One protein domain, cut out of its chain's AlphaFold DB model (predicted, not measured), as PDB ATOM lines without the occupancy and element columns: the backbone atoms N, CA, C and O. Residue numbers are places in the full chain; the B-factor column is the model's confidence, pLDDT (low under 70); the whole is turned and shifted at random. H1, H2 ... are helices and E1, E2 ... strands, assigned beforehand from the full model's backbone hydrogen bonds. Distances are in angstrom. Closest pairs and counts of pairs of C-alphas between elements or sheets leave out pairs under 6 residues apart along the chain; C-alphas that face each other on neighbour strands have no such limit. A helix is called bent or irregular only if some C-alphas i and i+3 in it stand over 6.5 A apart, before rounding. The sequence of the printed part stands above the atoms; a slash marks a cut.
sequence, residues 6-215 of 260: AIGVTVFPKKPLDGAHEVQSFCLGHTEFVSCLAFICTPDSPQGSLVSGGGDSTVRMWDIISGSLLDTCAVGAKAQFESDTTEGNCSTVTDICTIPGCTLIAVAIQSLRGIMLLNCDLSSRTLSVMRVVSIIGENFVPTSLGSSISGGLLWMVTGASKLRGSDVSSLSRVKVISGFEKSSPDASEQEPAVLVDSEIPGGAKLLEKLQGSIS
ATOM      1  N   ALA A   6       5.744   5.499 -26.275       88.25
ATOM      2  CA  ALA A   6       6.080   5.516 -27.688       88.25
ATOM      3  C   ALA A   6       6.183   6.950 -28.210       88.25
ATOM      4  O   ALA A   6       5.243   7.731 -28.068       88.25
ATOM      5  N   ILE A   7       7.294   7.274 -28.869       93.00
ATOM      6  CA  ILE A   7       7.418   8.492 -29.677       93.00
ATOM      7  C   ILE A   7       7.162   8.095 -31.132       93.00
ATOM      8  O   ILE A   7       7.898   7.285 -31.694       93.00
ATOM      9  N   GLY A   8       6.099   8.634 -31.729       91.81
ATOM     10  CA  GLY A   8       5.776   8.410 -33.137       91.81
ATOM     11  C   GLY A   8       6.555   9.362 -34.040       91.81
ATOM     12  O   GLY A   8       6.518  10.575 -33.839       91.81
ATOM     13  N   VAL A   9       7.231   8.816 -35.046       89.56
ATOM     14  CA  VAL A   9       7.912   9.586 -36.090       89.56
ATOM     15  C   VAL A   9       7.071   9.515 -37.356       89.56
ATOM     16  O   VAL A   9       6.760   8.431 -37.840       89.56
ATOM     17  N   THR A  10       6.716  10.666 -37.918       88.81
ATOM     18  CA  THR A  10       5.950  10.761 -39.169       88.81
ATOM     19  C   THR A  10       6.753  11.521 -40.211       88.81
ATOM     20  O   THR A  10       7.300  12.585 -39.912       88.81
ATOM     21  N   VAL A  11       6.764  11.034 -41.451       84.56
ATOM     22  CA  VAL A  11       7.292  11.812 -42.579       84.56
ATOM     23  C   VAL A  11       6.371  13.001 -42.828       84.56
ATOM     24  O   VAL A  11       5.148  12.874 -42.763       84.56
ATOM     25  N   PHE A  12       6.949  14.162 -43.137       83.38
ATOM     26  CA  PHE A  12       6.159  15.340 -43.475       83.38
ATOM     27  C   PHE A  12       5.315  15.065 -44.737       83.38
ATOM     28  O   PHE A  12       5.878  14.819 -45.810       83.38
ATOM     29  N   PRO A  13       3.974  15.075 -44.644       85.00
ATOM     30  CA  PRO A  13       3.116  14.694 -45.759       85.00
ATOM     31  C   PRO A  13       3.167  15.739 -46.879       85.00
ATOM     32  O   PRO A  13       3.257  16.942 -46.639       85.00
ATOM     33  N   LYS A  14       3.012  15.294 -48.135       85.50
ATOM     34  CA  LYS A  14       2.960  16.193 -49.309       85.50
ATOM     35  C   LYS A  14       1.804  17.202 -49.244       85.50
ATOM     36  O   LYS A  14       1.888  18.263 -49.856       85.50
ATOM     37  N   LYS A  15       0.727  16.860 -48.529       87.00
ATOM     38  CA  LYS A  15      -0.445  17.710 -48.279       87.00
ATOM     39  C   LYS A  15      -0.721  17.777 -46.769       87.00
ATOM     40  O   LYS A  15      -1.520  16.993 -46.270       87.00
ATOM     41  N   PRO A  16      -0.084  18.698 -46.027       84.38
ATOM     42  CA  PRO A  16      -0.190  18.766 -44.563       84.38
ATOM     43  C   PRO A  16      -1.606  18.968 -44.030       84.38
ATOM     44  O   PRO A  16      -1.925  18.504 -42.940       84.38
ATOM     45  N   LEU A  17      -2.463  19.625 -44.815       88.75
ATOM     46  CA  LEU A  17      -3.854  19.891 -44.450       88.75
ATOM     47  C   LEU A  17      -4.724  18.626 -44.419       88.75
ATOM     48  O   LEU A  17      -5.739  18.618 -43.731       88.75
ATOM     49  N   ASP A  18      -4.313  17.562 -45.115       85.56
ATOM     50  CA  ASP A  18      -5.043  16.292 -45.136       85.56
ATOM     51  C   ASP A  18      -4.723  15.431 -43.899       85.56
ATOM     52  O   ASP A  18      -5.381  14.417 -43.674       85.56
ATOM     53  N   GLY A  19      -3.744  15.837 -43.080       80.25
ATOM     54  CA  GLY A  19      -3.246  15.105 -41.914       80.25
ATOM     55  C   GLY A  19      -2.017  14.237 -42.211       80.25
ATOM     56  O   GLY A  19      -1.697  13.926 -43.358       80.25
ATOM     57  N   ALA A  20      -1.307  13.845 -41.149       80.88
ATOM     58  CA  ALA A  20      -0.170  12.927 -41.208       80.88
ATOM     59  C   ALA A  20      -0.621  11.524 -40.771       80.88
ATOM     60  O   ALA A  20      -0.513  11.158 -39.605       80.88
ATOM     61  N   HIS A  21      -1.183  10.758 -41.711       81.31
ATOM     62  CA  HIS A  21      -1.733   9.419 -41.432       81.31
ATOM     63  C   HIS A  21      -0.682   8.305 -41.447       81.31
ATOM     64  O   HIS A  21      -0.960   7.189 -41.018       81.31
ATOM     65  N   GLU A  22       0.517   8.593 -41.953       85.12
ATOM     66  CA  GLU A  22       1.596   7.620 -42.099       85.12
ATOM     67  C   GLU A  22       2.640   7.812 -40.995       85.12
ATOM     68  O   GLU A  22       3.405   8.781 -40.991       85.12
ATOM     69  N   VAL A  23       2.661   6.872 -40.050       88.50
ATOM     70  CA  VAL A  23       3.735   6.764 -39.061       88.50
ATOM     71  C   VAL A  23       4.868   5.949 -39.671       88.50
ATOM     72  O   VAL A  23       4.673   4.803 -40.065       88.50
ATOM     73  N   GLN A  24       6.048   6.556 -39.746       89.50
ATOM     74  CA  GLN A  24       7.258   5.947 -40.283       89.50
ATOM     75  C   GLN A  24       7.852   4.932 -39.308       89.50
ATOM     76  O   GLN A  24       8.211   3.826 -39.701       89.50
ATOM     77  N   SER A  25       7.979   5.320 -38.040       92.38
ATOM     78  CA  SER A  25       8.598   4.496 -37.007       92.38
ATOM     79  C   SER A  25       8.087   4.876 -35.615       92.38
ATOM     80  O   SER A  25       7.486   5.937 -35.412       92.38
ATOM     81  N   PHE A  26       8.321   3.989 -34.649       94.19
ATOM     82  CA  PHE A  26       8.042   4.230 -33.238       94.19
ATOM     83  C   PHE A  26       9.315   4.023 -32.428       94.19
ATOM     84  O   PHE A  26       9.887   2.936 -32.443       94.19
ATOM     85  N   CYS A  27       9.720   5.047 -31.682       95.19
ATOM     86  CA  CYS A  27      10.789   4.928 -30.698       95.19
ATOM     87  C   CYS A  27      10.176   4.458 -29.374       95.19
ATOM     88  O   CYS A  27       9.468   5.217 -28.706       95.19
ATOM     89  N   LEU A  28      10.400   3.188 -29.031       94.81
ATOM     90  CA  LEU A  28       9.851   2.530 -27.843       94.81
ATOM     91  C   LEU A  28      10.958   2.297 -26.816       94.81
ATOM     92  O   LEU A  28      11.975   1.683 -27.135       94.81
ATOM     93  N   GLY A  29      10.760   2.734 -25.570       92.44
ATOM     94  CA  GLY A  29      11.701   2.381 -24.499       92.44
ATOM     95  C   GLY A  29      11.679   3.252 -23.251       92.44
ATOM     96  O   GLY A  29      12.155   2.795 -22.212       92.44
ATOM     97  N   HIS A  30      11.131   4.468 -23.314       93.19
ATOM     98  CA  HIS A  30      10.931   5.269 -22.107       93.19
ATOM     99  C   HIS A  30       9.917   4.588 -21.180       93.19
ATOM    100  O   HIS A  30       8.858   4.143 -21.626       93.19
ATOM    101  N   THR A  31      10.252   4.494 -19.894       92.31
ATOM    102  CA  THR A  31       9.404   3.854 -18.870       92.31
ATOM    103  C   THR A  31       8.475   4.842 -18.168       92.31
ATOM    104  O   THR A  31       7.590   4.434 -17.431       92.31
ATOM    105  N   GLU A  32       8.682   6.136 -18.402       91.38
ATOM    106  CA  GLU A  32       7.914   7.257 -17.863       91.38
ATOM    107  C   GLU A  32       7.684   8.291 -18.973       91.38
ATOM    108  O   GLU A  32       8.161   8.129 -20.099       91.38
ATOM    109  N   PHE A  33       6.952   9.363 -18.667       91.19
ATOM    110  CA  PHE A  33       6.651  10.425 -19.629       91.19
ATOM    111  C   PHE A  33       7.911  11.007 -20.295       91.19
ATOM    112  O   PHE A  33       8.948  11.193 -19.657       91.19
ATOM    113  N   VAL A  34       7.784  11.360 -21.575       94.94
ATOM    114  CA  VAL A  34       8.787  12.123 -22.330       94.94
ATOM    115  C   VAL A  34       8.438  13.602 -22.214       94.94
ATOM    116  O   VAL A  34       7.309  13.990 -22.513       94.94
ATOM    117  N   SER A  35       9.376  14.418 -21.749       93.75
ATOM    118  CA  SER A  35       9.184  15.857 -21.520       93.75
ATOM    119  C   SER A  35       9.728  16.709 -22.660       93.75
ATOM    120  O   SER A  35       9.182  17.775 -22.936       93.75
ATOM    121  N   CYS A  36      10.783  16.246 -23.330       95.06
ATOM    122  CA  CYS A  36      11.488  17.019 -24.343       95.06
ATOM    123  C   CYS A  36      12.069  16.127 -25.445       95.06
ATOM    124  O   CYS A  36      12.381  14.947 -25.244       95.06
ATOM    125  N   LEU A  37      12.196  16.717 -26.632       96.25
ATOM    126  CA  LEU A  37      12.713  16.099 -27.848       96.25
ATOM    127  C   LEU A  37      13.594  17.111 -28.578       96.25
ATOM    128  O   LEU A  37      13.228  18.281 -28.684       96.25
ATOM    129  N   ALA A  38      14.713  16.657 -29.132       94.31
ATOM    130  CA  ALA A  38      15.583  17.474 -29.964       94.31
ATOM    131  C   ALA A  38      16.173  16.650 -31.112       94.31
ATOM    132  O   ALA A  38      16.579  15.504 -30.928       94.31
ATOM    133  N   PHE A  39      16.253  17.250 -32.297       91.62
ATOM    134  CA  PHE A  39      16.983  16.672 -33.419       91.62
ATOM    135  C   PHE A  39      18.421  17.177 -33.403       91.62
ATOM    136  O   PHE A  39      18.663  18.382 -33.288       91.62
ATOM    137  N   ILE A  40      19.368  16.256 -33.544       88.44
ATOM    138  CA  ILE A  40      20.772  16.580 -33.760       88.44
ATOM    139  C   ILE A  40      21.156  16.205 -35.187       88.44
ATOM    140  O   ILE A  40      21.056  15.047 -35.584       88.44
ATOM    141  N   CYS A  41      21.588  17.196 -35.960       82.75
ATOM    142  CA  CYS A  41      22.047  17.012 -37.330       82.75
ATOM    143  C   CYS A  41      23.389  17.720 -37.493       82.75
ATOM    144  O   CYS A  41      23.550  18.863 -37.064       82.75
ATOM    145  N   THR A  42      24.336  17.059 -38.148       78.06
ATOM    146  CA  THR A  42      25.596  17.670 -38.585       78.06
ATOM    147  C   THR A  42      25.681  17.595 -40.108       78.06
ATOM    148  O   THR A  42      24.999  16.763 -40.710       78.06
ATOM    149  N   PRO A  43      26.514  18.426 -40.761       77.88
ATOM    150  CA  PRO A  43      26.744  18.314 -42.202       77.88
ATOM    151  C   PRO A  43      27.148  16.896 -42.646       77.88
ATOM    152  O   PRO A  43      26.734  16.454 -43.713       77.88
ATOM    153  N   ASP A  44      27.885  16.169 -41.798       74.00
ATOM    154  CA  ASP A  44      28.355  14.801 -42.065       74.00
ATOM    155  C   ASP A  44      27.286  13.720 -41.813       74.00
ATOM    156  O   ASP A  44      27.401  12.600 -42.307       74.00
ATOM    157  N   SER A  45      26.230  14.042 -41.058       75.44
ATOM    158  CA  SER A  45      25.101  13.149 -40.773       75.44
ATOM    159  C   SER A  45      23.772  13.890 -40.983       75.44
ATOM    160  O   SER A  45      23.107  14.289 -40.021       75.44
ATOM    161  N   PRO A  46      23.360  14.097 -42.249       75.19
ATOM    162  CA  PRO A  46      22.188  14.904 -42.589       75.19
ATOM    163  C   PRO A  46      20.860  14.245 -42.199       75.19
ATOM    164  O   PRO A  46      19.853  14.935 -42.069       75.19
ATOM    165  N   GLN A  47      20.846  12.922 -42.009       76.88
ATOM    166  CA  GLN A  47      19.675  12.206 -41.486       76.88
ATOM    167  C   GLN A  47      19.453  12.494 -39.994       76.88
ATOM    168  O   GLN A  47      18.326  12.395 -39.513       76.88
ATOM    169  N   GLY A  48      20.516  12.893 -39.290       83.69
ATOM    170  CA  GLY A  48      20.490  13.236 -37.880       83.69
ATOM    171  C   GLY A  48      20.151  12.070 -36.957       83.69
ATOM    172  O   GLY A  48      20.079  10.904 -37.345       83.69
ATOM    173  N   SER A  49      19.967  12.387 -35.687       91.38
ATOM    174  CA  SER A  49      19.429  11.471 -34.685       91.38
ATOM    175  C   SER A  49      18.437  12.215 -33.808       91.38
ATOM    176  O   SER A  49      18.539  13.433 -33.626       91.38
ATOM    177  N   LEU A  50      17.454  11.490 -33.286       94.50
ATOM    178  CA  LEU A  50      16.516  12.046 -32.322       94.50
ATOM    179  C   LEU A  50      17.080  11.826 -30.927       94.50
ATOM    180  O   LEU A  50      17.553  10.739 -30.606       94.50
ATOM    181  N   VAL A  51      16.997  12.852 -30.094       96.25
ATOM    182  CA  VAL A  51      17.332  12.773 -28.680       96.25
ATOM    183  C   VAL A  51      16.093  13.108 -27.869       96.25
ATOM    184  O   VAL A  51      15.377  14.056 -28.185       96.25
ATOM    185  N   SER A  52      15.823  12.318 -26.838       97.44
ATOM    186  CA  SER A  52      14.671  12.496 -25.957       97.44
ATOM    187  C   SER A  52      15.079  12.462 -24.492       97.44
ATOM    188  O   SER A  52      16.041  11.790 -24.123       97.44
ATOM    189  N   GLY A  53      14.331  13.181 -23.660       95.69
ATOM    190  CA  GLY A  53      14.481  13.192 -22.208       95.69
ATOM    191  C   GLY A  53      13.126  13.105 -21.518       95.69
ATOM    192  O   GLY A  53      12.100  13.466 -22.100       95.69
ATOM    193  N   GLY A  54      13.107  12.593 -20.286       91.88
ATOM    194  CA  GLY A  54      11.849  12.390 -19.578       91.88
ATOM    195  C   GLY A  54      11.948  12.129 -18.080       91.88
ATOM    196  O   GLY A  54      12.973  12.356 -17.428       91.88
ATOM    197  N   GLY A  55      10.831  11.641 -17.537       91.31
ATOM    198  CA  GLY A  55      10.657  11.291 -16.128       91.31
ATOM    199  C   GLY A  55      11.433  10.050 -15.686       91.31
ATOM    200  O   GLY A  55      11.660   9.875 -14.494       91.31
ATOM    201  N   ASP A  56      11.919   9.226 -16.620       90.56
ATOM    202  CA  ASP A  56      12.722   8.035 -16.306       90.56
ATOM    203  C   ASP A  56      14.186   8.373 -15.971       90.56
ATOM    204  O   ASP A  56      15.009   7.481 -15.785       90.56
ATOM    205  N   SER A  57      14.512   9.668 -15.857       91.94
ATOM    206  CA  SER A  57      15.854  10.177 -15.548       91.94
ATOM    207  C   SER A  57      16.917   9.749 -16.567       91.94
ATOM    208  O   SER A  57      18.105   9.632 -16.232       91.94
ATOM    209  N   THR A  58      16.502   9.523 -17.818       94.00
ATOM    210  CA  THR A  58      17.390   9.184 -18.931       94.00
ATOM    211  C   THR A  58      17.306  10.192 -20.066       94.00
ATOM    212  O   THR A  58      16.272  10.819 -20.303       94.00
ATOM    213  N   VAL A  59      18.418  10.311 -20.787       96.69
ATOM    214  CA  VAL A  59      18.473  10.890 -22.127       96.69
ATOM    215  C   VAL A  59      18.749   9.758 -23.105       96.69
ATOM    216  O   VAL A  59      19.678   8.976 -22.896       96.69
ATOM    217  N   ARG A  60      17.944   9.646 -24.157       96.62
ATOM    218  CA  ARG A  60      18.018   8.546 -25.122       96.62
ATOM    219  C   ARG A  60      18.269   9.069 -26.519       96.62
ATOM    220  O   ARG A  60      17.725  10.103 -26.891       96.62
ATOM    221  N   MET A  61      19.080   8.337 -27.271       96.62
ATOM    222  CA  MET A  61      19.390   8.608 -28.669       96.62
ATOM    223  C   MET A  61      18.722   7.554 -29.548       96.62
ATOM    224  O   MET A  61      18.808   6.361 -29.254       96.62
ATOM    225  N   TRP A  62      18.096   7.985 -30.638       96.25
ATOM    226  CA  TRP A  62      17.309   7.124 -31.516       96.25
ATOM    227  C   TRP A  62      17.675   7.319 -32.979       96.25
ATOM    228  O   TRP A  62      17.921   8.440 -33.438       96.25
ATOM    229  N   ASP A  63      17.626   6.218 -33.720       93.31
ATOM    230  CA  ASP A  63      17.564   6.253 -35.172       93.31
ATOM    231  C   ASP A  63      16.117   6.504 -35.600       93.31
ATOM    232  O   ASP A  63      15.225   5.689 -35.371       93.31
ATOM    233  N   ILE A  64      15.894   7.642 -36.249       90.69
ATOM    234  CA  ILE A  64      14.573   8.126 -36.657       90.69
ATOM    235  C   ILE A  64      13.958   7.220 -37.732       90.69
ATOM    236  O   ILE A  64      12.739   7.051 -37.776       90.69
ATOM    237  N   ILE A  65      14.785   6.607 -38.587       90.62
ATOM    238  CA  ILE A  65      14.302   5.795 -39.710       90.62
ATOM    239  C   ILE A  65      13.787   4.448 -39.213       90.62
ATOM    240  O   ILE A  65      12.685   4.042 -39.576       90.62
ATOM    241  N   SER A  66      14.568   3.759 -38.379       92.38
ATOM    242  CA  SER A  66      14.188   2.445 -37.846       92.38
ATOM    243  C   SER A  66      13.354   2.515 -36.561       92.38
ATOM    244  O   SER A  66      12.701   1.535 -36.215       92.38
ATOM    245  N   GLY A  67      13.374   3.642 -35.843       93.38
ATOM    246  CA  GLY A  67      12.819   3.768 -34.492       93.38
ATOM    247  C   GLY A  67      13.656   3.061 -33.417       93.38
ATOM    248  O   GLY A  67      13.200   2.899 -32.285       93.38
ATOM    249  N   SER A  68      14.865   2.596 -33.754       95.12
ATOM    250  CA  SER A  68      15.707   1.847 -32.820       95.12
ATOM    251  C   SER A  68      16.382   2.757 -31.795       95.12
ATOM    252  O   SER A  68      16.830   3.865 -32.104       95.12
ATOM    253  N   LEU A  69      16.462   2.266 -30.558       96.50
ATOM    254  CA  LEU A  69      17.260   2.876 -29.500       96.50
ATOM    255  C   LEU A  69      18.741   2.646 -29.806       96.50
ATOM    256  O   LEU A  69      19.180   1.500 -29.883       96.50
ATOM    257  N   LEU A  70      19.493   3.731 -29.974       95.69
ATOM    258  CA  LEU A  70      20.929   3.694 -30.245       95.69
ATOM    259  C   LEU A  70      21.736   3.686 -28.950       95.69
ATOM    260  O   LEU A  70      22.611   2.842 -28.784       95.69
ATOM    261  N   ASP A  71      21.409   4.591 -28.027       96.81
ATOM    262  CA  ASP A  71      22.086   4.682 -26.735       96.81
ATOM    263  C   ASP A  71      21.193   5.315 -25.658       96.81
ATOM    264  O   ASP A  71      20.202   5.992 -25.947       96.81
ATOM    265  N   THR A  72      21.530   5.078 -24.390       95.81
ATOM    266  CA  THR A  72      20.844   5.623 -23.213       95.81
ATOM    267  C   THR A  72      21.854   6.138 -22.196       95.81
ATOM    268  O   THR A  72      22.626   5.382 -21.611       95.81
ATOM    269  N   CYS A  73      21.773   7.430 -21.893       95.31
ATOM    270  CA  CYS A  73      22.536   8.064 -20.832       95.31
ATOM    271  C   CYS A  73      21.652   8.268 -19.595       95.31
ATOM    272  O   CYS A  73      20.712   9.064 -19.607       95.31
ATOM    273  N   ALA A  74      21.962   7.566 -18.503       93.31
ATOM    274  CA  ALA A  74      21.335   7.815 -17.209       93.31
ATOM    275  C   ALA A  74      21.901   9.103 -16.593       93.31
ATOM    276  O   ALA A  74      23.088   9.171 -16.254       93.31
ATOM    277  N   VAL A  75      21.050  10.116 -16.432       88.62
ATOM    278  CA  VAL A  75      21.459  11.425 -15.899       88.62
ATOM    279  C   VAL A  75      21.178  11.562 -14.404       88.62
ATOM    280  O   VAL A  75      21.895  12.289 -13.720       88.62
ATOM    281  N   GLY A  76      20.215  10.808 -13.860       74.62
ATOM    282  CA  GLY A  76      19.834  10.918 -12.448       74.62
ATOM    283  C   GLY A  76      20.944  10.563 -11.456       74.62
ATOM    284  O   GLY A  76      21.228  11.337 -10.548       74.62
ATOM    285  N   ALA A  77      21.659   9.456 -11.677       67.50
ATOM    286  CA  ALA A  77      22.789   9.066 -10.823       67.50
ATOM    287  C   ALA A  77      23.964  10.060 -10.890       67.50
ATOM    288  O   ALA A  77      24.733  10.190  -9.942       67.50
ATOM    289  N   LYS A  78      24.107  10.768 -12.015       67.88
ATOM    290  CA  LYS A  78      25.216  11.697 -12.264       67.88
ATOM    291  C   LYS A  78      24.914  13.120 -11.786       67.88
ATOM    292  O   LYS A  78      25.841  13.856 -11.481       67.88
ATOM    293  N   ALA A  79      23.636  13.487 -11.671       59.50
ATOM    294  CA  ALA A  79      23.196  14.770 -11.122       59.50
ATOM    295  C   ALA A  79      23.241  14.827  -9.580       59.50
ATOM    296  O   ALA A  79      23.273  15.915  -9.015       59.50
ATOM    297  N   GLN A  80      23.254  13.677  -8.893       55.62
ATOM    298  CA  GLN A  80      23.231  13.602  -7.422       55.62
ATOM    299  C   GLN A  80      24.562  13.948  -6.739       55.62
ATOM    300  O   GLN A  80      24.568  14.179  -5.533       55.62
ATOM    301  N   PHE A  81      25.673  14.028  -7.479       49.16
ATOM    302  CA  PHE A  81      26.992  14.349  -6.912       49.16
ATOM    303  C   PHE A  81      27.086  15.751  -6.272       49.16
ATOM    304  O   PHE A  81      28.047  16.013  -5.557       49.16
ATOM    305  N   GLU A  82      26.096  16.629  -6.472       50.50
ATOM    306  CA  GLU A  82      26.106  18.010  -5.954       50.50
ATOM    307  C   GLU A  82      24.836  18.409  -5.175       50.50
ATOM    308  O   GLU A  82      24.648  19.580  -4.839       50.50
ATOM    309  N   SER A  83      23.943  17.461  -4.865       46.19
ATOM    310  CA  SER A  83      22.710  17.740  -4.114       46.19
ATOM    311  C   SER A  83      22.718  17.066  -2.740       46.19
ATOM    312  O   SER A  83      22.576  15.852  -2.636       46.19
ATOM    313  N   ASP A  84      22.823  17.875  -1.686       42.81
ATOM    314  CA  ASP A  84      22.975  17.494  -0.269       42.81
ATOM    315  C   ASP A  84      21.714  16.892   0.403       42.81
ATOM    316  O   ASP A  84      21.514  17.010   1.612       42.81
ATOM    317  N   THR A  85      20.806  16.257  -0.345       43.06
ATOM    318  CA  THR A  85      19.533  15.767   0.216       43.06
ATOM    319  C   THR A  85      19.333  14.274  -0.011       43.06
ATOM    320  O   THR A  85      19.129  13.822  -1.134       43.06
ATOM    321  N   THR A  86      19.324  13.531   1.095       44.78
ATOM    322  CA  THR A  86      19.142  12.076   1.240       44.78
ATOM    323  C   THR A  86      17.702  11.577   1.041       44.78
ATOM    324  O   THR A  86      17.307  10.585   1.647       44.78
ATOM    325  N   GLU A  87      16.895  12.224   0.204       43.16
ATOM    326  CA  GLU A  87      15.570  11.707  -0.159       43.16
ATOM    327  C   GLU A  87      15.497  11.522  -1.670       43.16
ATOM    328  O   GLU A  87      15.929  12.394  -2.420       43.16
ATOM    329  N   GLY A  88      15.017  10.346  -2.094       50.19
ATOM    330  CA  GLY A  88      15.010   9.853  -3.473       50.19
ATOM    331  C   GLY A  88      14.306  10.786  -4.454       50.19
ATOM    332  O   GLY A  88      13.155  10.567  -4.826       50.19
ATOM    333  N   ASN A  89      15.013  11.826  -4.882       54.34
ATOM    334  CA  ASN A  89      14.532  12.786  -5.854       54.34
ATOM    335  C   ASN A  89      14.645  12.171  -7.247       54.34
ATOM    336  O   ASN A  89      15.735  11.859  -7.725       54.34
ATOM    337  N   CYS A  90      13.492  12.006  -7.894       59.66
ATOM    338  CA  CYS A  90      13.403  11.658  -9.301       59.66
ATOM    339  C   CYS A  90      14.026  12.795 -10.127       59.66
ATOM    340  O   CYS A  90      13.514  13.917 -10.145       59.66
ATOM    341  N   SER A  91      15.163  12.528 -10.765       84.00
ATOM    342  CA  SER A  91      15.897  13.495 -11.582       84.00
ATOM    343  C   SER A  91      15.279  13.578 -12.972       84.00
ATOM    344  O   SER A  91      15.837  13.083 -13.950       84.00
ATOM    345  N   THR A  92      14.103  14.199 -13.057       90.06
ATOM    346  CA  THR A  92      13.406  14.377 -14.333       90.06
ATOM    347  C   THR A  92      14.208  15.300 -15.247       90.06
ATOM    348  O   THR A  92      14.719  16.339 -14.811       90.06
ATOM    349  N   VAL A  93      14.336  14.917 -16.516       93.69
ATOM    350  CA  VAL A  93      14.859  15.823 -17.540       93.69
ATOM    351  C   VAL A  93      13.753  16.820 -17.863       93.69
ATOM    352  O   VAL A  93      12.645  16.418 -18.212       93.69
ATOM    353  N   THR A  94      14.019  18.112 -17.707       92.81
ATOM    354  CA  THR A  94      13.024  19.169 -17.935       92.81
ATOM    355  C   THR A  94      13.076  19.698 -19.355       92.81
ATOM    356  O   THR A  94      12.028  19.944 -19.942       92.81
ATOM    357  N   ASP A  95      14.277  19.836 -19.916       95.25
ATOM    358  CA  ASP A  95      14.466  20.320 -21.279       95.25
ATOM    359  C   ASP A  95      15.797  19.834 -21.866       95.25
ATOM    360  O   ASP A  95      16.752  19.549 -21.135       95.25
ATOM    361  N   ILE A  96      15.853  19.738 -23.193       96.25
ATOM    362  CA  ILE A  96      17.053  19.385 -23.955       96.25
ATOM    363  C   ILE A  96      17.219  20.394 -25.083       96.25
ATOM    364  O   ILE A  96      16.297  20.640 -25.855       96.25
ATOM    365  N   CYS A  97      18.428  20.925 -25.232       94.75
ATOM    366  CA  CYS A  97      18.767  21.844 -26.305       94.75
ATOM    367  C   CYS A  97      20.043  21.385 -27.015       94.75
ATOM    368  O   CYS A  97      21.075  21.159 -26.383       94.75
ATOM    369  N   THR A  98      19.973  21.228 -28.336       91.44
ATOM    370  CA  THR A  98      21.146  20.957 -29.172       91.44
ATOM    371  C   THR A  98      21.868  22.259 -29.477       91.44
ATOM    372  O   THR A  98      21.239  23.286 -29.711       91.44
ATOM    373  N   ILE A  99      23.198  22.222 -29.472       86.38
ATOM    374  CA  ILE A  99      24.011  23.405 -29.748       86.38
ATOM    375  C   ILE A  99      24.383  23.404 -31.238       86.38
ATOM    376  O   ILE A  99      25.074  22.483 -31.684       86.38
ATOM    377  N   PRO A 100      23.946  24.403 -32.031       80.06
ATOM    378  CA  PRO A 100      24.210  24.450 -33.465       80.06
ATOM    379  C   PRO A 100      25.704  24.364 -33.788       80.06
ATOM    380  O   PRO A 100      26.531  25.009 -33.149       80.06
ATOM    381  N   GLY A 101      26.053  23.558 -34.794       73.31
ATOM    382  CA  GLY A 101      27.443  23.372 -35.226       73.31
ATOM    383  C   GLY A 101      28.311  22.531 -34.280       73.31
ATOM    384  O   GLY A 101      29.478  22.298 -34.585       73.31
ATOM    385  N   CYS A 102      27.752  22.042 -33.170       75.75
ATOM    386  CA  CYS A 102      28.434  21.186 -32.206       75.75
ATOM    387  C   CYS A 102      27.735  19.826 -32.082       75.75
ATOM    388  O   CYS A 102      26.544  19.682 -32.343       75.75
ATOM    389  N   THR A 103      28.471  18.825 -31.603       84.69
ATOM    390  CA  THR A 103      27.925  17.531 -31.158       84.69
ATOM    391  C   THR A 103      27.453  17.570 -29.701       84.69
ATOM    392  O   THR A 103      27.245  16.534 -29.076       84.69
ATOM    393  N   LEU A 104      27.324  18.768 -29.126       89.38
ATOM    394  CA  LEU A 104      26.984  18.966 -27.724       89.38
ATOM    395  C   LEU A 104      25.481  19.158 -27.540       89.38
ATOM    396  O   LEU A 104      24.806  19.832 -28.322       89.38
ATOM    397  N   ILE A 105      24.988  18.588 -26.449       93.25
ATOM    398  CA  ILE A 105      23.597  18.650 -26.031       93.25
ATOM    399  C   ILE A 105      23.566  19.172 -24.602       93.25
ATOM    400  O   ILE A 105      24.180  18.592 -23.707       93.25
ATOM    401  N   ALA A 106      22.839  20.259 -24.383       95.00
ATOM    402  CA  ALA A 106      22.549  20.766 -23.058       95.00
ATOM    403  C   ALA A 106      21.278  20.119 -22.512       95.00
ATOM    404  O   ALA A 106      20.259  20.049 -23.198       95.00
ATOM    405  N   VAL A 107      21.346  19.660 -21.268       95.88
ATOM    406  CA  VAL A 107      20.275  18.937 -20.586       95.88
ATOM    407  C   VAL A 107      19.971  19.647 -19.276       95.88
ATOM    408  O   VAL A 107      20.838  19.770 -18.406       95.88
ATOM    409  N   ALA A 108      18.734  20.108 -19.130       94.12
ATOM    410  CA  ALA A 108      18.214  20.640 -17.881       94.12
ATOM    411  C   ALA A 108      17.575  19.505 -17.074       94.12
ATOM    412  O   ALA A 108      16.835  18.680 -17.613       94.12
ATOM    413  N   ILE A 109      17.884  19.448 -15.780       91.31
ATOM    414  CA  ILE A 109      17.414  18.395 -14.877       91.31
ATOM    415  C   ILE A 109      16.806  19.072 -13.657       91.31
ATOM    416  O   ILE A 109      17.429  19.941 -13.053       91.31
ATOM    417  N   GLN A 110      15.613  18.646 -13.250       87.81
ATOM    418  CA  GLN A 110      14.867  19.277 -12.157       87.81
ATOM    419  C   GLN A 110      15.624  19.291 -10.817       87.81
ATOM    420  O   GLN A 110      15.406  20.170  -9.986       87.81
ATOM    421  N   SER A 111      16.502  18.314 -10.586       84.25
ATOM    422  CA  SER A 111      17.306  18.212  -9.366       84.25
ATOM    423  C   SER A 111      18.653  18.942  -9.446       84.25
ATOM    424  O   SER A 111      19.379  18.951  -8.457       84.25
ATOM    425  N   LEU A 112      19.010  19.525 -10.597       86.06
ATOM    426  CA  LEU A 112      20.318  20.133 -10.840       86.06
ATOM    427  C   LEU A 112      20.219  21.664 -10.879       86.06
ATOM    428  O   LEU A 112      19.429  22.234 -11.633       86.06
ATOM    429  N   ARG A 113      21.063  22.344 -10.095       88.25
ATOM    430  CA  ARG A 113      21.185  23.814 -10.095       88.25
ATOM    431  C   ARG A 113      22.087  24.301 -11.231       88.25
ATOM    432  O   ARG A 113      23.150  24.873 -11.001       88.25
ATOM    433  N   GLY A 114      21.697  24.001 -12.460       89.94
ATOM    434  CA  GLY A 114      22.521  24.209 -13.641       89.94
ATOM    435  C   GLY A 114      22.132  23.242 -14.746       89.94
ATOM    436  O   GLY A 114      20.998  22.763 -14.788       89.94
ATOM    437  N   ILE A 115      23.075  22.944 -15.631       93.50
ATOM    438  CA  ILE A 115      22.849  22.034 -16.756       93.50
ATOM    439  C   ILE A 115      23.918  20.953 -16.825       93.50
ATOM    440  O   ILE A 115      25.050  21.127 -16.378       93.50
ATOM    441  N   MET A 116      23.559  19.841 -17.449       94.06
ATOM    442  CA  MET A 116      24.495  18.803 -17.850       94.06
ATOM    443  C   MET A 116      24.755  18.919 -19.351       94.06
ATOM    444  O   MET A 116      23.823  19.032 -20.142       94.06
ATOM    445  N   LEU A 117      26.022  18.888 -19.744       93.62
ATOM    446  CA  LEU A 117      26.449  18.837 -21.134       93.62
ATOM    447  C   LEU A 117      26.772  17.392 -21.502       93.62
ATOM    448  O   LEU A 117      27.640  16.758 -20.891       93.62
ATOM    449  N   LEU A 118      26.082  16.880 -22.513       94.38
ATOM    450  CA  LEU A 118      26.357  15.588 -23.123       94.38
ATOM    451  C   LEU A 118      27.079  15.791 -24.451       94.38
ATOM    452  O   LEU A 118      26.718  16.671 -25.232       94.38
ATOM    453  N   ASN A 119      28.073  14.954 -24.718       92.31
ATOM    454  CA  ASN A 119      28.603  14.779 -26.057       92.31
ATOM    455  C   ASN A 119      27.813  13.675 -26.763       92.31
ATOM    456  O   ASN A 119      27.621  12.591 -26.212       92.31
ATOM    457  N   CYS A 120      27.366  13.967 -27.976       91.75
ATOM    458  CA  CYS A 120      26.645  13.053 -28.844       91.75
ATOM    459  C   CYS A 120      27.519  12.726 -30.051       91.75
ATOM    460  O   CYS A 120      27.612  13.497 -31.008       91.75
ATOM    461  N   ASP A 121      28.193  11.586 -29.998       90.00
ATOM    462  CA  ASP A 121      28.997  11.127 -31.119       90.00
ATOM    463  C   ASP A 121      28.096  10.413 -32.128       90.00
ATOM    464  O   ASP A 121      27.676   9.275 -31.925       90.00
ATOM    465  N   LEU A 122      27.809  11.090 -33.241       87.19
ATOM    466  CA  LEU A 122      26.968  10.554 -34.311       87.19
ATOM    467  C   LEU A 122      27.626   9.396 -35.072       87.19
ATOM    468  O   LEU A 122      26.918   8.594 -35.680       87.19
ATOM    469  N   SER A 123      28.959   9.297 -35.049       87.56
ATOM    470  CA  SER A 123      29.693   8.235 -35.742       87.56
ATOM    471  C   SER A 123      29.632   6.921 -34.967       87.56
ATOM    472  O   SER A 123      29.287   5.885 -35.540       87.56
ATOM    473  N   SER A 124      29.879   6.971 -33.655       90.25
ATOM    474  CA  SER A 124      29.750   5.811 -32.765       90.25
ATOM    475  C   SER A 124      28.320   5.590 -32.266       90.25
ATOM    476  O   SER A 124      28.025   4.515 -31.750       90.25
ATOM    477  N   ARG A 125      27.429   6.569 -32.470       91.88
ATOM    478  CA  ARG A 125      26.034   6.584 -32.003       91.88
ATOM    479  C   ARG A 125      25.929   6.469 -30.482       91.88
ATOM    480  O   ARG A 125      25.100   5.717 -29.980       91.88
ATOM    481  N   THR A 126      26.784   7.202 -29.767       93.94
ATOM    482  CA  THR A 126      26.866   7.161 -28.299       93.94
ATOM    483  C   THR A 126      26.655   8.529 -27.652       93.94
ATOM    484  O   THR A 126      26.967   9.578 -28.222       93.94
ATOM    485  N   LEU A 127      26.138   8.502 -26.425       95.31
ATOM    486  CA  LEU A 127      25.959   9.636 -25.533       95.31
ATOM    487  C   LEU A 127      26.909   9.502 -24.340       95.31
ATOM    488  O   LEU A 127      26.813   8.571 -23.540       95.31
ATOM    489  N   SER A 128      27.781  10.486 -24.145       93.56
ATOM    490  CA  SER A 128      28.647  10.553 -22.968       93.56
ATOM    491  C   SER A 128      28.460  11.864 -22.217       93.56
ATOM    492  O   SER A 128      28.176  12.909 -22.798       93.56
ATOM    493  N   VAL A 129      28.586  11.819 -20.889       92.19
ATOM    494  CA  VAL A 129      28.575  13.048 -20.085       92.19
ATOM    495  C   VAL A 129      29.913  13.734 -20.270       92.19
ATOM    496  O   VAL A 129      30.941  13.166 -19.912       92.19
ATOM    497  N   MET A 130      29.880  14.946 -20.818       89.81
ATOM    498  CA  MET A 130      31.063  15.784 -20.965       89.81
ATOM    499  C   MET A 130      31.338  16.527 -19.659       89.81
ATOM    500  O   MET A 130      32.443  16.473 -19.125       89.81
ATOM    501  N   ARG A 131      30.334  17.247 -19.145       89.12
ATOM    502  CA  ARG A 131      30.503  18.153 -18.001       89.12
ATOM    503  C   ARG A 131      29.165  18.481 -17.344       89.12
ATOM    504  O   ARG A 131      28.118  18.404 -17.980       89.12
ATOM    505  N   VAL A 132      29.215  18.911 -16.090       90.25
ATOM    506  CA  VAL A 132      28.115  19.589 -15.397       90.25
ATOM    507  C   VAL A 132      28.507  21.053 -15.189       90.25
ATOM    508  O   VAL A 132      29.614  21.331 -14.734       90.25
ATOM    509  N   VAL A 133      27.637  21.986 -15.578       90.50
ATOM    510  CA  VAL A 133      27.832  23.432 -15.390       90.50
ATOM    511  C   VAL A 133      26.853  23.905 -14.325       90.50
ATOM    512  O   VAL A 133      25.663  24.081 -14.598       90.50
ATOM    513  N   SER A 134      27.369  24.094 -13.115       88.50
ATOM    514  CA  SER A 134      26.583  24.463 -11.937       88.50
ATOM    515  C   SER A 134      26.610  25.967 -11.690       88.50
ATOM    516  O   SER A 134      27.619  26.641 -11.899       88.50
ATOM    517  N   ILE A 135      25.484  26.507 -11.231       86.06
ATOM    518  CA  ILE A 135      25.336  27.922 -10.892       86.06
ATOM    519  C   ILE A 135      25.557  28.070  -9.388       86.06
ATOM    520  O   ILE A 135      24.746  27.636  -8.570       86.06
ATOM    521  N   ILE A 136      26.684  28.678  -9.024       79.75
ATOM    522  CA  ILE A 136      27.105  28.844  -7.632       79.75
ATOM    523  C   ILE A 136      26.409  30.067  -7.021       79.75
ATOM    524  O   ILE A 136      26.281  31.106  -7.661       79.75
ATOM    525  N   GLY A 137      25.981  29.954  -5.761       72.19
ATOM    526  CA  GLY A 137      25.471  31.084  -4.972       72.19
ATOM    527  C   GLY A 137      24.001  31.448  -5.208       72.19
ATOM    528  O   GLY A 137      23.449  32.242  -4.452       72.19
ATOM    529  N   GLU A 138      23.335  30.829  -6.184       74.12
ATOM    530  CA  GLU A 138      21.915  31.037  -6.466       74.12
ATOM    531  C   GLU A 138      21.172  29.710  -6.626       74.12
ATOM    532  O   GLU A 138      21.705  28.714  -7.114       74.12
ATOM    533  N   ASN A 139      19.895  29.695  -6.249       76.19
ATOM    534  CA  ASN A 139      19.038  28.535  -6.450       76.19
ATOM    535  C   ASN A 139      18.374  28.602  -7.832       76.19
ATOM    536  O   ASN A 139      17.197  28.942  -7.954       76.19
ATOM    537  N   PHE A 140      19.160  28.332  -8.872       83.38
ATOM    538  CA  PHE A 140      18.716  28.389 -10.261       83.38
ATOM    539  C   PHE A 140      18.606  26.975 -10.834       83.38
ATOM    540  O   PHE A 140      19.614  26.356 -11.160       83.38
ATOM    541  N   VAL A 141      17.379  26.470 -10.971       87.88
ATOM    542  CA  VAL A 141      17.096  25.193 -11.643       87.88
ATOM    543  C   VAL A 141      16.463  25.501 -13.000       87.88
ATOM    544  O   VAL A 141      15.332  26.001 -13.024       87.88
ATOM    545  N   PRO A 142      17.156  25.255 -14.125       90.44
ATOM    546  CA  PRO A 142      16.611  25.552 -15.441       90.44
ATOM    547  C   PRO A 142      15.366  24.707 -15.743       90.44
ATOM    548  O   PRO A 142      15.348  23.487 -15.572       90.44
ATOM    549  N   THR A 143      14.314  25.366 -16.220       90.06
ATOM    550  CA  THR A 143      13.088  24.724 -16.715       90.06
ATOM    551  C   THR A 143      13.019  24.715 -18.232       90.06
ATOM    552  O   THR A 143      12.289  23.902 -18.784       90.06
ATOM    553  N   SER A 144      13.741  25.621 -18.895       91.62
ATOM    554  CA  SER A 144      13.847  25.643 -20.350       91.62
ATOM    555  C   SER A 144      15.200  26.177 -20.812       91.62
ATOM    556  O   SER A 144      15.817  27.008 -20.132       91.62
ATOM    557  N   LEU A 145      15.649  25.678 -21.959       94.69
ATOM    558  CA  LEU A 145      16.919  25.974 -22.601       94.69
ATOM    559  C   LEU A 145      16.690  26.487 -24.030       94.69
ATOM    560  O   LEU A 145      15.759  26.075 -24.717       94.69
ATOM    561  N   GLY A 146      17.576  27.356 -24.513       92.50
ATOM    562  CA  GLY A 146      17.544  27.819 -25.898       92.50
ATOM    563  C   GLY A 146      18.910  28.266 -26.395       92.50
ATOM    564  O   GLY A 146      19.553  29.113 -25.787       92.50
ATOM    565  N   SER A 147      19.370  27.723 -27.515       89.19
ATOM    566  CA  SER A 147      20.651  28.092 -28.124       89.19
ATOM    567  C   SER A 147      20.472  29.122 -29.238       89.19
ATOM    568  O   SER A 147      19.548  29.008 -30.045       89.19
ATOM    569  N   SER A 148      21.403  30.068 -29.355       79.94
ATOM    570  CA  SER A 148      21.507  30.925 -30.541       79.94
ATOM    571  C   SER A 148      22.407  30.291 -31.606       79.94
ATOM    572  O   SER A 148      23.484  29.792 -31.293       79.94
ATOM    573  N   ILE A 149      21.993  30.370 -32.873       69.44
ATOM    574  CA  ILE A 149      22.744  29.843 -34.027       69.44
ATOM    575  C   ILE A 149      24.028  30.649 -34.293       69.44
ATOM    576  O   ILE A 149      24.984  30.112 -34.839       69.44
ATOM    577  N   SER A 150      24.063  31.933 -33.920       65.94
ATOM    578  CA  SER A 150      25.075  32.886 -34.399       65.94
ATOM    579  C   SER A 150      26.009  33.446 -33.325       65.94
ATOM    580  O   SER A 150      26.660  34.452 -33.586       65.94
ATOM    581  N   GLY A 151      26.024  32.894 -32.110       64.25
ATOM    582  CA  GLY A 151      26.845  33.477 -31.038       64.25
ATOM    583  C   GLY A 151      27.317  32.522 -29.952       64.25
ATOM    584  O   GLY A 151      27.734  32.994 -28.902       64.25
ATOM    585  N   GLY A 152      27.165  31.205 -30.141       80.50
ATOM    586  CA  GLY A 152      27.594  30.204 -29.156       80.50
ATOM    587  C   GLY A 152      27.078  30.466 -27.739       80.50
ATOM    588  O   GLY A 152      27.787  30.205 -26.770       80.50
ATOM    589  N   LEU A 153      25.868  31.022 -27.629       89.31
ATOM    590  CA  LEU A 153      25.206  31.307 -26.364       89.31
ATOM    591  C   LEU A 153      24.073  30.319 -26.142       89.31
ATOM    592  O   LEU A 153      23.217  30.132 -27.014       89.31
ATOM    593  N   LEU A 154      24.039  29.763 -24.940       92.50
ATOM    594  CA  LEU A 154      22.947  28.953 -24.437       92.50
ATOM    595  C   LEU A 154      22.207  29.730 -23.353       92.50
ATOM    596  O   LEU A 154      22.742  30.015 -22.284       92.50
ATOM    597  N   TRP A 155      20.961  30.060 -23.639       93.38
ATOM    598  CA  TRP A 155      20.045  30.723 -22.734       93.38
ATOM    599  C   TRP A 155      19.340  29.693 -21.870       93.38
ATOM    600  O   TRP A 155      18.949  28.624 -22.335       93.38
ATOM    601  N   MET A 156      19.158  30.042 -20.606       93.12
ATOM    602  CA  MET A 156      18.481  29.225 -19.618       93.12
ATOM    603  C   MET A 156      17.452  30.083 -18.910       93.12
ATOM    604  O   MET A 156      17.746  31.210 -18.507       93.12
ATOM    605  N   VAL A 157      16.262  29.533 -18.716       91.38
ATOM    606  CA  VAL A 157      15.185  30.188 -17.975       91.38
ATOM    607  C   VAL A 157      14.770  29.304 -16.810       91.38
ATOM    608  O   VAL A 157      14.707  28.081 -16.933       91.38
ATOM    609  N   THR A 158      14.465  29.929 -15.678       86.56
ATOM    610  CA  THR A 158      13.822  29.296 -14.522       86.56
ATOM    611  C   THR A 158      12.577  30.087 -14.107       86.56
ATOM    612  O   THR A 158      12.522  31.299 -14.320       86.56
ATOM    613  N   GLY A 159      11.588  29.417 -13.506       71.88
ATOM    614  CA  GLY A 159      10.365  30.007 -12.926       71.88
ATOM    615  C   GLY A 159       9.146  29.077 -13.083       71.88
ATOM    616  O   GLY A 159       9.053  28.364 -14.071       71.88
ATOM    617  N   ALA A 160       8.165  28.959 -12.179       51.12
ATOM    618  CA  ALA A 160       7.887  29.571 -10.876       51.12
ATOM    619  C   ALA A 160       7.793  28.486  -9.775       51.12
ATOM    620  O   ALA A 160       6.778  28.353  -9.086       51.12
ATOM    621  N   SER A 161       8.820  27.648  -9.621       47.47
ATOM    622  CA  SER A 161       8.853  26.700  -8.507       47.47
ATOM    623  C   SER A 161       9.220  27.445  -7.219       47.47
ATOM    624  O   SER A 161      10.289  28.040  -7.085       47.47
ATOM    625  N   LYS A 162       8.316  27.428  -6.233       43.41
ATOM    626  CA  LYS A 162       8.675  27.755  -4.850       43.41
ATOM    627  C   LYS A 162       9.610  26.656  -4.362       43.41
ATOM    628  O   LYS A 162       9.149  25.585  -3.967       43.41
ATOM    629  N   LEU A 163      10.915  26.894  -4.397       42.53
ATOM    630  CA  LEU A 163      11.846  26.052  -3.656       42.53
ATOM    631  C   LEU A 163      11.494  26.182  -2.171       42.53
ATOM    632  O   LEU A 163      11.464  27.287  -1.624       42.53
ATOM    633  N   ARG A 164      11.133  25.056  -1.539       42.31
ATOM    634  CA  ARG A 164      10.780  25.018  -0.113       42.31
ATOM    635  C   ARG A 164      11.920  25.653   0.687       42.31
ATOM    636  O   ARG A 164      13.036  25.154   0.647       42.31
ATOM    637  N   GLY A 165      11.621  26.740   1.400       47.41
ATOM    638  CA  GLY A 165      12.565  27.416   2.296       47.41
ATOM    639  C   GLY A 165      13.182  28.721   1.779       47.41
ATOM    640  O   GLY A 165      13.921  29.341   2.532       47.41
ATOM    641  N   SER A 166      12.882  29.170   0.553       45.94
ATOM    642  CA  SER A 166      13.270  30.513   0.087       45.94
ATOM    643  C   SER A 166      12.095  31.475   0.219       45.94
ATOM    644  O   SER A 166      11.096  31.323  -0.484       45.94
ATOM    645  N   ASP A 167      12.232  32.478   1.088       45.31
ATOM    646  CA  ASP A 167      11.215  33.512   1.285       45.31
ATOM    647  C   ASP A 167      11.075  34.454   0.083       45.31
ATOM    648  O   ASP A 167      10.086  35.163   0.042       45.31
ATOM    649  N   VAL A 168      11.981  34.444  -0.910       49.06
ATOM    650  CA  VAL A 168      11.974  35.352  -2.079       49.06
ATOM    651  C   VAL A 168      10.881  34.995  -3.099       49.06
ATOM    652  O   VAL A 168      10.669  33.824  -3.420       49.06
ATOM    653  N   SER A 169      10.193  36.009  -3.646       50.44
ATOM    654  CA  SER A 169       9.180  35.842  -4.694       50.44
ATOM    655  C   SER A 169       9.750  35.101  -5.909       50.44
ATOM    656  O   SER A 169      10.832  35.417  -6.405       50.44
ATOM    657  N   SER A 170       9.009  34.099  -6.393       52.94
ATOM    658  CA  SER A 170       9.331  33.343  -7.606       52.94
ATOM    659  C   SER A 170       9.243  34.256  -8.830       52.94
ATOM    660  O   SER A 170       8.208  34.336  -9.486       52.94
ATOM    661  N   LEU A 171      10.322  34.979  -9.104       65.19
ATOM    662  CA  LEU A 171      10.504  35.747 -10.326       65.19
ATOM    663  C   LEU A 171      11.209  34.858 -11.338       65.19
ATOM    664  O   LEU A 171      12.189  34.192 -10.994       65.19
ATOM    665  N   SER A 172      10.717  34.862 -12.573       76.44
ATOM    666  CA  SER A 172      11.425  34.218 -13.669       76.44
ATOM    667  C   SER A 172      12.829  34.809 -13.771       76.44
ATOM    668  O   SER A 172      12.991  36.031 -13.761       76.44
ATOM    669  N   ARG A 173      13.847  33.951 -13.831       84.31
ATOM    670  CA  ARG A 173      15.240  34.373 -14.014       84.31
ATOM    671  C   ARG A 173      15.784  33.796 -15.307       84.31
ATOM    672  O   ARG A 173      15.414  32.694 -15.708       84.31
ATOM    673  N   VAL A 174      16.672  34.550 -15.933       89.50
ATOM    674  CA  VAL A 174      17.346  34.208 -17.176       89.50
ATOM    675  C   VAL A 174      18.844  34.255 -16.919       89.50
ATOM    676  O   VAL A 174      19.353  35.246 -16.405       89.50
ATOM    677  N   LYS A 175      19.550  33.189 -17.285       91.06
ATOM    678  CA  LYS A 175      21.016  33.140 -17.292       91.06
ATOM    679  C   LYS A 175      21.499  32.631 -18.640       91.06
ATOM    680  O   LYS A 175      20.745  32.001 -19.381       91.06
ATOM    681  N   VAL A 176      22.752  32.921 -18.961       92.38
ATOM    682  CA  VAL A 176      23.353  32.569 -20.248       92.38
ATOM    683  C   VAL A 176      24.688  31.882 -20.005       92.38
ATOM    684  O   VAL A 176      25.437  32.301 -19.128       92.38
ATOM    685  N   ILE A 177      24.977  30.836 -20.772       91.25
ATOM    686  CA  ILE A 177      26.289  30.193 -20.833       91.25
ATOM    687  C   ILE A 177      26.908  30.504 -22.196       91.25
ATOM    688  O   ILE A 177      26.234  30.391 -23.222       91.25
ATOM    689  N   SER A 178      28.175  30.905 -22.198       89.56
ATOM    690  CA  SER A 178      29.001  31.094 -23.398       89.56
ATOM    691  C   SER A 178      30.086  30.013 -23.475       89.56
ATOM    692  O   SER A 178      30.108  29.114 -22.640       89.56
ATOM    693  N   GLY A 179      30.982  30.077 -24.467       83.00
ATOM    694  CA  GLY A 179      32.106  29.133 -24.590       83.00
ATOM    695  C   GLY A 179      31.788  27.880 -25.410       83.00
ATOM    696  O   GLY A 179      32.453  26.858 -25.278       83.00
ATOM    697  N   PHE A 180      30.758  27.938 -26.259       78.19
ATOM    698  CA  PHE A 180      30.420  26.843 -27.175       78.19
ATOM    699  C   PHE A 180      30.967  27.034 -28.598       78.19
ATOM    700  O   PHE A 180      30.841  26.133 -29.425       78.19
ATOM    701  N   GLU A 181      31.565  28.187 -28.915       67.38
ATOM    702  CA  GLU A 181      32.178  28.412 -30.225       67.38
ATOM    703  C   GLU A 181      33.551  27.737 -30.313       67.38
ATOM    704  O   GLU A 181      34.433  27.976 -29.491       67.38
ATOM    705  N   LYS A 182      33.779  26.949 -31.368       59.78
ATOM    706  CA  LYS A 182      35.137  26.634 -31.823       59.78
ATOM    707  C   LYS A 182      35.633  27.795 -32.680       59.78
ATOM    708  O   LYS A 182      35.367  27.812 -33.880       59.78
ATOM    709  N   SER A 183      36.359  28.751 -32.107       44.72
ATOM    710  CA  SER A 183      37.042  29.776 -32.904       44.72
ATOM    711  C   SER A 183      38.559  29.775 -32.671       44.72
ATOM    712  O   SER A 183      39.086  30.283 -31.691       44.72
ATOM    713  N   SER A 184      39.253  29.244 -33.685       40.88
ATOM    714  CA  SER A 184      40.706  29.227 -33.923       40.88
ATOM    715  C   SER A 184      41.556  28.219 -33.116       40.88
ATOM    716  O   SER A 184      41.292  27.984 -31.941       40.88
ATOM    717  N   PRO A 185      42.604  27.636 -33.736       49.03
ATOM    718  CA  PRO A 185      43.552  26.731 -33.074       49.03
ATOM    719  C   PRO A 185      44.446  27.407 -32.014       49.03
ATOM    720  O   PRO A 185      45.176  26.699 -31.329       49.03
ATOM    721  N   ASP A 186      44.371  28.736 -31.864       41.41
ATOM    722  CA  ASP A 186      45.178  29.530 -30.923       41.41
ATOM    723  C   ASP A 186      44.357  30.149 -29.773       41.41
ATOM    724  O   ASP A 186      44.914  30.815 -28.898       41.41
ATOM    725  N   ALA A 187      43.036  29.939 -29.732       44.53
ATOM    726  CA  ALA A 187      42.237  30.320 -28.576       44.53
ATOM    727  C   ALA A 187      42.353  29.214 -27.523       44.53
ATOM    728  O   ALA A 187      41.926  28.083 -27.751       44.53
ATOM    729  N   SER A 188      42.937  29.543 -26.368       44.25
ATOM    730  CA  SER A 188      42.831  28.733 -25.150       44.25
ATOM    731  C   SER A 188      41.404  28.210 -25.019       44.25
ATOM    732  O   SER A 188      40.492  29.033 -25.096       44.25
ATOM    733  N   GLU A 189      41.222  26.897 -24.853       51.09
ATOM    734  CA  GLU A 189      39.919  26.242 -24.690       51.09
ATOM    735  C   GLU A 189      39.024  27.072 -23.757       51.09
ATOM    736  O   GLU A 189      39.184  27.048 -22.537       51.09
ATOM    737  N   GLN A 190      38.135  27.892 -24.323       58.03
ATOM    738  CA  GLN A 190      37.230  28.701 -23.520       58.03
ATOM    739  C   GLN A 190      36.177  27.751 -22.984       58.03
ATOM    740  O   GLN A 190      35.274  27.324 -23.700       58.03
ATOM    741  N   GLU A 191      36.355  27.359 -21.728       73.88
ATOM    742  CA  GLU A 191      35.432  26.457 -21.069       73.88
ATOM    743  C   GLU A 191      34.039  27.094 -20.961       73.88
ATOM    744  O   GLU A 191      33.938  28.299 -20.702       73.88
ATOM    745  N   PRO A 192      32.958  26.304 -21.110       84.06
ATOM    746  CA  PRO A 192      31.614  26.825 -20.960       84.06
ATOM    747  C   PRO A 192      31.410  27.451 -19.581       84.06
ATOM    748  O   PRO A 192      31.540  26.769 -18.559       84.06
ATOM    749  N   ALA A 193      31.072  28.737 -19.556       87.00
ATOM    750  CA  ALA A 193      30.956  29.518 -18.331       87.00
ATOM    751  C   ALA A 193      29.636  30.287 -18.287       87.00
ATOM    752  O   ALA A 193      29.150  30.795 -19.301       87.00
ATOM    753  N   VAL A 194      29.053  30.369 -17.091       90.12
ATOM    754  CA  VAL A 194      27.851  31.168 -16.839       90.12
ATOM    755  C   VAL A 194      28.245  32.644 -16.855       90.12
ATOM    756  O   VAL A 194      29.084  33.066 -16.063       90.12
ATOM    757  N   LEU A 195      27.629  33.418 -17.745       89.19
ATOM    758  CA  LEU A 195      27.856  34.854 -17.858       89.19
ATOM    759  C   LEU A 195      27.301  35.594 -16.640       89.19
ATOM    760  O   LEU A 195      26.230  35.256 -16.122       89.19
ATOM    761  N   VAL A 196      27.999  36.651 -16.227       87.44
ATOM    762  CA  VAL A 196      27.449  37.616 -15.270       87.44
ATOM    763  C   VAL A 196      26.411  38.509 -15.955       87.44
ATOM    764  O   VAL A 196      26.488  38.762 -17.156       87.44
ATOM    765  N   ASP A 197      25.458  39.044 -15.193       85.12
ATOM    766  CA  ASP A 197      24.346  39.853 -15.721       85.12
ATOM    767  C   ASP A 197      24.795  41.033 -16.608       85.12
ATOM    768  O   ASP A 197      24.098  41.406 -17.553       85.12
ATOM    769  N   SER A 198      25.970  41.616 -16.339       83.44
ATOM    770  CA  SER A 198      26.545  42.706 -17.141       83.44
ATOM    771  C   SER A 198      27.041  42.273 -18.522       83.44
ATOM    772  O   SER A 198      27.147  43.111 -19.415       83.44
ATOM    773  N   GLU A 199      27.356  40.991 -18.695       86.50
ATOM    774  CA  GLU A 199      27.867  40.402 -19.938       86.50
ATOM    775  C   GLU A 199      26.747  39.820 -20.809       86.50
ATOM    776  O   GLU A 199      26.971  39.504 -21.979       86.50
ATOM    777  N   ILE A 200      25.527  39.700 -20.273       88.19
ATOM    778  CA  ILE A 200      24.382  39.185 -21.024       88.19
ATOM    779  C   ILE A 200      24.034  40.155 -22.171       88.19
ATOM    780  O   ILE A 200      23.808  41.350 -21.932       88.19
ATOM    781  N   PRO A 201      23.923  39.672 -23.425       85.19
ATOM    782  CA  PRO A 201      23.543  40.515 -24.555       85.19
ATOM    783  C   PRO A 201      22.204  41.218 -24.329       85.19
ATOM    784  O   PRO A 201      21.233  40.609 -23.891       85.19
ATOM    785  N   GLY A 202      22.143  42.512 -24.648       83.31
ATOM    786  CA  GLY A 202      20.984  43.368 -24.351       83.31
ATOM    787  C   GLY A 202      21.038  44.042 -22.972       83.31
ATOM    788  O   GLY A 202      20.281  44.988 -22.731       83.31
ATOM    789  N   GLY A 203      21.972  43.626 -22.110       82.62
ATOM    790  CA  GLY A 203      22.322  44.267 -20.847       82.62
ATOM    791  C   GLY A 203      21.184  44.341 -19.825       82.62
ATOM    792  O   GLY A 203      20.123  43.731 -19.967       82.62
ATOM    793  N   ALA A 204      21.391  45.165 -18.795       81.50
ATOM    794  CA  ALA A 204      20.478  45.283 -17.656       81.50
ATOM    795  C   ALA A 204      19.030  45.639 -18.046       81.50
ATOM    796  O   ALA A 204      18.093  45.149 -17.427       81.50
ATOM    797  N   LYS A 205      18.826  46.437 -19.106       83.56
ATOM    798  CA  LYS A 205      17.480  46.818 -19.579       83.56
ATOM    799  C   LYS A 205      16.681  45.629 -20.114       83.56
ATOM    800  O   LYS A 205      15.461  45.600 -19.967       83.56
ATOM    801  N   LEU A 206      17.340  44.679 -20.782       84.56
ATOM    802  CA  LEU A 206      16.682  43.456 -21.237       84.56
ATOM    803  C   LEU A 206      16.329  42.579 -20.037       84.56
ATOM    804  O   LEU A 206      15.195  42.118 -19.933       84.56
ATOM    805  N   LEU A 207      17.275  42.401 -19.115       83.19
ATOM    806  CA  LEU A 207      17.065  41.612 -17.903       83.19
ATOM    807  C   LEU A 207      15.936  42.175 -17.038       83.19
ATOM    808  O   LEU A 207      15.097  41.410 -16.580       83.19
ATOM    809  N   GLU A 208      15.845  43.495 -16.881       81.12
ATOM    810  CA  GLU A 208      14.743  44.151 -16.167       81.12
ATOM    811  C   GLU A 208      13.386  43.877 -16.833       81.12
ATOM    812  O   GLU A 208      12.391  43.640 -16.154       81.12
ATOM    813  N   LYS A 209      13.327  43.846 -18.170       83.94
ATOM    814  CA  LYS A 209      12.093  43.496 -18.889       83.94
ATOM    815  C   LYS A 209      11.716  42.023 -18.749       83.94
ATOM    816  O   LYS A 209      10.532  41.721 -18.644       83.94
ATOM    817  N   LEU A 210      12.694  41.119 -18.801       81.88
ATOM    818  CA  LEU A 210      12.456  39.672 -18.767       81.88
ATOM    819  C   LEU A 210      12.184  39.151 -17.352       81.88
ATOM    820  O   LEU A 210      11.387  38.233 -17.179       81.88
ATOM    821  N   GLN A 211      12.847  39.730 -16.354       80.56
ATOM    822  CA  GLN A 211      12.825  39.261 -14.965       80.56
ATOM    823  C   GLN A 211      11.995  40.170 -14.047       80.56
ATOM    824  O   GLN A 211      11.748  39.823 -12.891       80.56
ATOM    825  N   GLY A 212      11.552  41.321 -14.555       70.62
ATOM    826  CA  GLY A 212      10.941  42.385 -13.765       70.62
ATOM    827  C   GLY A 212      11.980  43.262 -13.058       70.62
ATOM    828  O   GLY A 212      13.175  42.956 -13.007       70.62
ATOM    829  N   SER A 213      11.518  44.373 -12.487       59.72
ATOM    830  CA  SER A 213      12.343  45.231 -11.640       59.72
ATOM    831  C   SER A 213      12.634  44.531 -10.306       59.72
ATOM    832  O   SER A 213      11.740  44.253  -9.511       59.72
ATOM    833  N   ILE A 214      13.913  44.248 -10.050       55.66
ATOM    834  CA  ILE A 214      14.396  43.584  -8.823       55.66
ATOM    835  C   ILE A 214      14.302  44.492  -7.579       55.66
ATOM    836  O   ILE A 214      14.482  44.029  -6.457       55.66
ATOM    837  N   SER A 215      13.970  45.776  -7.728       49.03
ATOM    838  CA  SER A 215      13.901  46.713  -6.603       49.03
ATOM    839  C   SER A 215      12.583  46.605  -5.832       49.03
ATOM    840  O   SER A 215      11.789  47.548  -5.799       49.03
TER     841      SER A 215
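This is residues 6 to 215 of the 260 residues of an uncharacterized protein of Gossypium barbadense (UniProt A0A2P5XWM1). Two strongly twisted four-stranded sheets, E3 to E6 and E7 to E10, stand face to face in the middle of a fan of blades, like an incomplete propeller, with the hairpin E1 and E2 beyond one and the sheet E11 to E13 beyond the other. E3, E7 and E11 run side by side along the fan's inner side; H1 packs on the sheet E7 to E10, H2 grazes the sheet E11 to E13, and residues 14 to 19 and 183 to 188 stick out. The printed part has 210 residues, under half in named elements, mostly strand: along the chain E1 to E6, H1, E7 to E13, H2, with each sheet antiparallel and in chain order. It is compact, with a radius of gyration of the C-alphas of 18.5 A and spans of 54 by 46 by 39 A.

E3, residues 34 to 42, E4, 45 to 54, E5, 58 to 62, and E6, 69 to 74, form a meander, each strand the antiparallel neighbour of the one before; within hydrogen-bond range are N 38 and O 51 at 2.8 A, N 52 and O 60 at 2.9 A, and N 61 and O 71 at 2.9 A. E7, residues 93 to 98, E8, 104 to 109, E9, 114 to 121, and E10, 126 to 134, form another, with N 97 and O 106 at 2.9 A, N 107 and O 116 at 2.8 A, and N 117 and O 131 at 2.8 A. These sheets are face to face, 8.8 A centre to centre where they face each other; the closest C-alphas of E3 and E7 are those of Cys 36 and Asp 95, 5.4 A apart. The meander of E11, residues 144 to 147, E12, 154 to 158, and E13, 173 to 178, with N 146 and O 155 at 2.9 A and N 156 and O 175 at 2.8 A, is face to face with the sheet of E7 to E10 at 9.6 A; Asp 95 and Ser 144 have the closest C-alphas of E7 and E11, 5.4 A. The hairpin of E1, residues 6 to 10, and E2, 23 to 30, with N 7 and O 27 at 3.0 A, is face to face with the sheet of E3 to E6 at 10.1 A, in a stack of sheets, one facing the next in turn. H1, residues 76 to 82, is on the sheet of E7 to E10 at a height over the sheet of 8.8 A. H2, residues 203 to 211, only grazes the sheet of E11 to E13; the closest C-alphas of H2 and E13 are those of Gln 211 and Arg 173, 5.5 A. In H2 every O i to N i+4 pair is within hydrogen-bond range; in H1, only just irregular with C-alphas 79 and 82 at 6.8 A, 0 of 3 are, and 1 of 4 O i to N i+3 pairs.

E1 begins at C-alpha 6, (6.080, 5.516, -27.688). E4, the longest strand, spans 25.0 A, E3 24.0 A, E10 23.8 A and E9 22.8 A. H2 ends at C-alpha 211, (12.825, 39.261, -14.965), 12.2 A from its first.

The C-alphas of Glu 22 and Ser 215, the two farthest apart, are 54.2 A from each other. The printed part has no cut; the links E1 to E2, E12 to E13 and E13 to H2 are long. Mean pLDDT of the printed part is 81.0, with residues 77 to 90, 149 to 151, 160 to 171, 181 to 190 and 213 to 215 under 70.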